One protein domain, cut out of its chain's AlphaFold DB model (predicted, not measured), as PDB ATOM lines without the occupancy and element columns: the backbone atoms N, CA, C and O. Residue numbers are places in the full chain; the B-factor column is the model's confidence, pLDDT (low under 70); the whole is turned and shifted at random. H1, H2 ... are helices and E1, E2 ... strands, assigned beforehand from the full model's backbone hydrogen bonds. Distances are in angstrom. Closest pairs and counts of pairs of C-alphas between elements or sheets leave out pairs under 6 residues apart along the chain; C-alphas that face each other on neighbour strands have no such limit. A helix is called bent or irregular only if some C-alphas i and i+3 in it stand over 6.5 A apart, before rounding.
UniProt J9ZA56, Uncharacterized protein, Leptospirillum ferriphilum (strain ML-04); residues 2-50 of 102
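What this domain is: This is residues 2 to 50 of the 102 residues of an uncharacterized protein of Leptospirillum ferriphilum (strain ML-04) (UniProt J9ZA56). A small two-strand hairpin, E1 and E2, lies over a pair of helices, H1 and H2, with H2 the helix nearer to it. The long loop of residues 23 to 36 swings out to one end of the body and joins the helix part to the hairpin. The printed part has 49 residues with two named helices and two named strands, in the order H1, H2, E1, E2; the sheet has the order E1 - E2 and is antiparallel. The class is mixed, helices and strands, though under half of the residues are in named elements. The whole is compact, with a radius of gyration of the C-alphas of 10.5 A, and its outline is elongated, spanning 31 by 19 by 14 A.

How they stand to each other: Look first at the sheet, where E1, residues 37 to 40, and E2, residues 44 to 47, form a hairpin over a tight link of 3 residues. Their directions stand at 163 degrees, antiparallel, and C-alphas 40 and 44 face each other at 4.5 A. Find N 47 and O 37 at 2.8 A and N 39 and O 45 at 2.9 A, both within hydrogen-bond range. Going outward, H2, residues 18 to 22, comes closest to E1 with the C-alphas of Ala 18 and Ile 39, 6.4 A apart. H2 touches H1, residues 2 to 11, and the closest C-alphas are those of Ala 19 and Val 8, 5.6 A apart. H1 is apart from E1 and from E2, and H2 is apart from E2. In H1 every O i to N i+4 pair is within hydrogen-bond range; in H2 it is 0 of 1, while 2 of 2 O i to N i+3 pairs are within range.

Where its parts are: Find C-alpha 37 at (39.482, -5.473, -46.839), where E1 begins; it runs through Asn 40, 9.7 A from first to last C-alpha. E2 runs from Thr 44 to Val 47, 10.0 A, and ends at C-alpha 47 at (37.094, -9.142, -49.493). H1 begins at C-alpha 2 at (28.723, -15.809, -39.515) and runs 14.6 A to Leu 11. H2, from Ala 18 to Leu 22, is 8.4 A long; it is neither bent nor irregular, but only just: C-alphas 18 and 21 are 6.3 A apart.

The domain as a whole: The two C-alphas farthest apart are those of Pro 15 and Asp 32, at 31.2 A. The printed part has no cut. The link from H1 to H2, 6 residues, is short, and the link from H2 to E1, 14 residues, is long. Within that long link look at residues 30 to 34, where the pLDDT is under 70; the mean of the printed part is 89.0.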
ATOM      1  N   GLU A   2      28.378 -14.409 -39.187       84.62
ATOM      2  CA  GLU A   2      28.723 -15.809 -39.515       84.62
ATOM      3  C   GLU A   2      29.634 -15.936 -40.750       84.62
ATOM      4  O   GLU A   2      30.668 -16.591 -40.680       84.62
ATOM      5  N   ASN A   3      29.314 -15.241 -41.849       87.56
ATOM      6  CA  ASN A   3      30.149 -15.265 -43.056       87.56
ATOM      7  C   ASN A   3      31.553 -14.697 -42.819       87.56
ATOM      8  O   ASN A   3      32.507 -15.238 -43.365       87.56
ATOM      9  N   GLN A   4      31.688 -13.668 -41.970       90.25
ATOM     10  CA  GLN A   4      32.994 -13.117 -41.596       90.25
ATOM     11  C   GLN A   4      33.873 -14.176 -40.945       90.25
ATOM     12  O   GLN A   4      34.987 -14.409 -41.389       90.25
ATOM     13  N   LYS A   5      33.335 -14.879 -39.945       92.44
ATOM     14  CA  LYS A   5      34.069 -15.947 -39.262       92.44
ATOM     15  C   LYS A   5      34.514 -17.049 -40.225       92.44
ATOM     16  O   LYS A   5      35.616 -17.558 -40.075       92.44
ATOM     17  N   LYS A   6      33.684 -17.395 -41.218       93.00
ATOM     18  CA  LYS A   6      34.006 -18.426 -42.218       93.00
ATOM     19  C   LYS A   6      35.198 -18.037 -43.088       93.00
ATOM     20  O   LYS A   6      36.128 -18.828 -43.202       93.00
ATOM     21  N   TRP A   7      35.183 -16.846 -43.692       93.56
ATOM     22  CA  TRP A   7      36.294 -16.448 -44.556       93.56
ATOM     23  C   TRP A   7      37.545 -16.092 -43.753       93.56
ATOM     24  O   TRP A   7      38.629 -16.438 -44.197       93.56
ATOM     25  N   VAL A   8      37.430 -15.501 -42.555       95.50
ATOM     26  CA  VAL A   8      38.597 -15.271 -41.680       95.50
ATOM     27  C   VAL A   8      39.263 -16.604 -41.344       95.50
ATOM     28  O   VAL A   8      40.458 -16.751 -41.550       95.50
ATOM     29  N   PHE A   9      38.486 -17.604 -40.916       95.62
ATOM     30  CA  PHE A   9      39.009 -18.940 -40.630       95.62
ATOM     31  C   PHE A   9      39.691 -19.575 -41.850       95.62
ATOM     32  O   PHE A   9      40.815 -20.045 -41.735       95.62
ATOM     33  N   ALA A  10      39.043 -19.556 -43.019       95.38
ATOM     34  CA  ALA A  10      39.600 -20.161 -44.228       95.38
ATOM     35  C   ALA A  10      40.887 -19.465 -44.704       95.38
ATOM     36  O   ALA A  10      41.838 -20.133 -45.093       95.38
ATOM     37  N   LEU A  11      40.932 -18.129 -44.667       96.62
ATOM     38  CA  LEU A  11      42.095 -17.363 -45.124       96.62
ATOM     39  C   LEU A  11      43.252 -17.381 -44.115       96.62
ATOM     40  O   LEU A  11      44.395 -17.166 -44.500       96.62
ATOM     41  N   SER A  12      42.988 -17.705 -42.848       97.12
ATOM     42  CA  SER A  12      44.018 -17.935 -41.825       97.12
ATOM     43  C   SER A  12      44.830 -19.222 -42.031       97.12
ATOM     44  O   SER A  12      45.801 -19.437 -41.301       97.12
ATOM     45  N   GLU A  13      44.450 -20.069 -42.993       96.81
ATOM     46  CA  GLU A  13      45.208 -21.260 -43.404       96.81
ATOM     47  C   GLU A  13      46.282 -20.953 -44.462       96.81
ATOM     48  O   GLU A  13      47.094 -21.824 -44.780       96.81
ATOM     49  N   LEU A  14      46.315 -19.725 -45.000       96.56
ATOM     50  CA  LEU A  14      47.401 -19.271 -45.870       96.56
ATOM     51  C   LEU A  14      48.741 -19.195 -45.100       96.56
ATOM     52  O   LEU A  14      48.730 -19.120 -43.865       96.56
ATOM     53  N   PRO A  15      49.898 -19.258 -45.793       98.00
ATOM     54  CA  PRO A  15      51.208 -19.422 -45.159       98.00
ATOM     55  C   PRO A  15      51.549 -18.397 -44.066       98.00
ATOM     56  O   PRO A  15      51.986 -18.803 -42.982       98.00
ATOM     57  N   ASP A  16      51.314 -17.107 -44.320       97.50
ATOM     58  CA  ASP A  16      51.654 -16.015 -43.395       97.50
ATOM     59  C   ASP A  16      50.555 -15.766 -42.354       97.50
ATOM     60  O   ASP A  16      50.796 -15.146 -41.315       97.50
ATOM     61  N   LYS A  17      49.362 -16.324 -42.583       97.31
ATOM     62  CA  LYS A  17      48.193 -16.257 -41.698       97.31
ATOM     63  C   LYS A  17      47.728 -14.822 -41.461       97.31
ATOM     64  O   LYS A  17      47.222 -14.515 -40.379       97.31
ATOM     65  N   ALA A  18      47.853 -13.955 -42.466       97.19
ATOM     66  CA  ALA A  18      47.543 -12.528 -42.355       97.19
ATOM     67  C   ALA A  18      46.099 -12.269 -41.879       97.19
ATOM     68  O   ALA A  18      45.833 -11.346 -41.113       97.19
ATOM     69  N   ALA A  19      45.152 -13.133 -42.259       96.19
ATOM     70  CA  ALA A  19      43.754 -13.012 -41.845       96.19
ATOM     71  C   ALA A  19      43.524 -13.185 -40.327       96.19
ATOM     72  O   ALA A  19      42.487 -12.744 -39.827       96.19
ATOM     73  N   LYS A  20      44.476 -13.762 -39.572       95.94
ATOM     74  CA  LYS A  20      44.348 -13.950 -38.115       95.94
ATOM     75  C   LYS A  20      44.238 -12.650 -37.339       95.94
ATOM     76  O   LYS A  20      43.634 -12.632 -36.268       95.94
ATOM     77  N   GLU A  21      44.760 -11.560 -37.891       93.50
ATOM     78  CA  GLU A  21      44.622 -10.222 -37.313       93.50
ATOM     79  C   GLU A  21      43.147  -9.829 -37.119       93.50
ATOM     80  O   GLU A  21      42.824  -9.067 -36.213       93.50
ATOM     81  N   LEU A  22      42.233 -10.419 -37.902       92.12
ATOM     82  CA  LEU A  22      40.802 -10.123 -37.881       92.12
ATOM     83  C   LEU A  22      39.977 -11.056 -36.974       92.12
ATOM     84  O   LEU A  22      38.765 -10.871 -36.865       92.12
ATOM     85  N   GLU A  23      40.579 -12.059 -36.318       90.06
ATOM     86  CA  GLU A  23      39.846 -13.049 -35.499       90.06
ATOM     87  C   GLU A  23      39.098 -12.418 -34.313       90.06
ATOM     88  O   GLU A  23      38.000 -12.861 -33.962       90.06
ATOM     89  N   ASN A  24      39.685 -11.379 -33.714       86.50
ATOM     90  CA  ASN A  24      39.118 -10.653 -32.573       86.50
ATOM     91  C   ASN A  24      38.462  -9.329 -32.972       86.50
ATOM     92  O   ASN A  24      37.920  -8.627 -32.115       86.50
ATOM     93  N   GLU A  25      38.504  -8.992 -34.259       83.75
ATOM     94  CA  GLU A  25      37.847  -7.802 -34.767       83.75
ATOM     95  C   GLU A  25      36.330  -7.999 -34.769       83.75
ATOM     96  O   GLU A  25      35.801  -9.094 -34.991       83.75
ATOM     97  N   GLY A  26      35.612  -6.910 -34.492       81.25
ATOM     98  CA  GLY A  26      34.154  -6.880 -34.535       81.25
ATOM     99  C   GLY A  26      33.619  -7.044 -35.962       81.25
ATOM    100  O   GLY A  26      34.210  -7.696 -36.817       81.25
ATOM    101  N   ASN A  27      32.470  -6.440 -36.266       83.56
ATOM    102  CA  ASN A  27      32.014  -6.408 -37.655       83.56
ATOM    103  C   ASN A  27      32.934  -5.500 -38.489       83.56
ATOM    104  O   ASN A  27      32.808  -4.277 -38.422       83.56
ATOM    105  N   VAL A  28      33.815  -6.102 -39.289       83.81
ATOM    106  CA  VAL A  28      34.782  -5.376 -40.132       83.81
ATOM    107  C   VAL A  28      34.119  -4.667 -41.320       83.81
ATOM    108  O   VAL A  28      34.678  -3.728 -41.876       83.81
ATOM    109  N   PHE A  29      32.891  -5.065 -41.666       80.38
ATOM    110  CA  PHE A  29      32.034  -4.382 -42.633       80.38
ATOM    111  C   PHE A  29      30.886  -3.693 -41.890       80.38
ATOM    112  O   PHE A  29      29.735  -4.143 -41.891       80.38
ATOM    113  N   SER A  30      31.217  -2.618 -41.175       68.81
ATOM    114  CA  SER A  30      30.215  -1.704 -40.618       68.81
ATOM    115  C   SER A  30      29.475  -0.979 -41.759       68.81
ATOM    116  O   SER A  30      30.079  -0.751 -42.806       68.81
ATOM    117  N   PRO A  31      28.191  -0.602 -41.598       63.53
ATOM    118  CA  PRO A  31      27.448   0.169 -42.605       63.53
ATOM    119  C   PRO A  31      28.149   1.463 -43.056       63.53
ATOM    120  O   PRO A  31      27.920   1.908 -44.178       63.53
ATOM    121  N   ASP A  32      29.039   2.019 -42.231       58.91
ATOM    122  CA  ASP A  32      29.833   3.208 -42.569       58.91
ATOM    123  C   ASP A  32      31.080   2.884 -43.420       58.91
ATOM    124  O   ASP A  32      31.681   3.774 -44.022       58.91
ATOM    125  N   TYR A  33      31.469   1.606 -43.499       56.19
ATOM    126  CA  TYR A  33      32.672   1.118 -44.172       56.19
ATOM    127  C   TYR A  33      32.295   0.183 -45.325       56.19
ATOM    128  O   TYR A  33      32.113  -1.022 -45.172       56.19
ATOM    129  N   THR A  34      32.221   0.753 -46.524       63.47
ATOM    130  CA  THR A  34      31.989   0.020 -47.783       63.47
ATOM    131  C   THR A  34      33.287  -0.371 -48.495       63.47
ATOM    132  O   THR A  34      33.266  -0.812 -49.644       63.47
ATOM    133  N   MET A  35      34.430  -0.182 -47.834       78.25
ATOM    134  CA  MET A  35      35.740  -0.423 -48.429       78.25
ATOM    135  C   MET A  35      36.079  -1.913 -48.456       78.25
ATOM    136  O   MET A  35      35.629  -2.690 -47.615       78.25
ATOM    137  N   ALA A  36      36.893  -2.295 -49.437       88.06
ATOM    138  CA  ALA A  36      37.492  -3.617 -49.485       88.06
ATOM    139  C   ALA A  36      38.413  -3.820 -48.279       88.06
ATOM    140  O   ALA A  36      39.167  -2.913 -47.917       88.06
ATOM    141  N   ILE A  37      38.406  -5.025 -47.719       91.75
ATOM    142  CA  ILE A  37      39.482  -5.473 -46.839       91.75
ATOM    143  C   ILE A  37      40.483  -6.209 -47.707       91.75
ATOM    144  O   ILE A  37      40.138  -7.214 -48.328       91.75
ATOM    145  N   ARG A  38      41.711  -5.698 -47.743       94.06
ATOM    146  CA  ARG A  38      42.815  -6.332 -48.450       94.06
ATOM    147  C   ARG A  38      43.640  -7.157 -47.480       94.06
ATOM    148  O   ARG A  38      44.211  -6.612 -46.540       94.06
ATOM    149  N   ILE A  39      43.732  -8.449 -47.751       96.00
ATOM    150  CA  ILE A  39      44.565  -9.394 -47.015       96.00
ATOM    151  C   ILE A  39      45.776  -9.673 -47.896       96.00
ATOM    152  O   ILE A  39      45.620 -10.166 -49.011       96.00
ATOM    153  N   ASN A  40      46.963  -9.299 -47.425       97.19
ATOM    154  CA  ASN A  40      48.222  -9.545 -48.121       97.19
ATOM    155  C   ASN A  40      48.961 -10.674 -47.403       97.19
ATOM    156  O   ASN A  40      49.609 -10.428 -46.389       97.19
ATOM    157  N   ASP A  41      48.818 -11.883 -47.925       96.44
ATOM    158  CA  ASP A  41      49.577 -13.070 -47.525       96.44
ATOM    159  C   ASP A  41      50.526 -13.434 -48.689       96.44
ATOM    160  O   ASP A  41      50.884 -12.557 -49.483       96.44
ATOM    161  N   ASP A  42      50.849 -14.714 -48.887       96.94
ATOM    162  CA  ASP A  42      51.536 -15.198 -50.100       96.94
ATOM    163  C   ASP A  42      50.770 -14.846 -51.399       96.94
ATOM    164  O   ASP A  42      51.343 -14.709 -52.482       96.94
ATOM    165  N   VAL A  43      49.456 -14.613 -51.282       96.06
ATOM    166  CA  VAL A  43      48.611 -13.988 -52.308       96.06
ATOM    167  C   VAL A  43      47.776 -12.851 -51.717       96.06
ATOM    168  O   VAL A  43      47.378 -12.879 -50.552       96.06
ATOM    169  N   THR A  44      47.459 -11.849 -52.542       96.62
ATOM    170  CA  THR A  44      46.548 -10.761 -52.162       96.62
ATOM    171  C   THR A  44      45.095 -11.143 -52.432       96.62
ATOM    172  O   THR A  44      44.734 -11.461 -53.567       96.62
ATOM    173  N   ILE A  45      44.242 -11.036 -51.411       96.25
ATOM    174  CA  ILE A  45      42.798 -11.278 -51.501       96.25
ATOM    175  C   ILE A  45      42.044 -10.027 -51.051       96.25
ATOM    176  O   ILE A  45      42.233  -9.546 -49.934       96.25
ATOM    177  N   ASP A  46      41.159  -9.524 -51.912       94.31
ATOM    178  CA  ASP A  46      40.235  -8.438 -51.583       94.31
ATOM    179  C   ASP A  46      38.865  -9.016 -51.206       94.31
ATOM    180  O   ASP A  46      38.180  -9.630 -52.026       94.31
ATOM    181  N   VAL A  47      38.438  -8.792 -49.964       92.75
ATOM    182  CA  VAL A  47      37.094  -9.142 -49.493       92.75
ATOM    183  C   VAL A  47      36.205  -7.907 -49.599       92.75
ATOM    184  O   VAL A  47      36.465  -6.874 -48.979       92.75
ATOM    185  N   LEU A  48      35.148  -8.016 -50.401       89.69
ATOM    186  CA  LEU A  48      34.267  -6.907 -50.759       89.69
ATOM    187  C   LEU A  48      32.869  -7.101 -50.150       89.69
ATOM    188  O   LEU A  48      32.256  -8.144 -50.384       89.69
ATOM    189  N   PRO A  49      32.303  -6.103 -49.443       87.00
ATOM    190  CA  PRO A  49      30.895  -6.137 -49.044       87.00
ATOM    191  C   PRO A  49      29.962  -5.824 -50.230       87.00
ATOM    192  O   PRO A  49      28.800  -6.233 -50.248       87.00
ATOM    193  N   ALA A  50      30.478  -5.099 -51.228       88.06
ATOM    194  CA  ALA A  50      29.822  -4.775 -52.488       88.06
ATOM    195  C   ALA A  50      30.875  -4.501 -53.575       88.06
ATOM    196  O   ALA A  50      31.977  -4.040 -53.280       88.06
TER     197      ALA A  50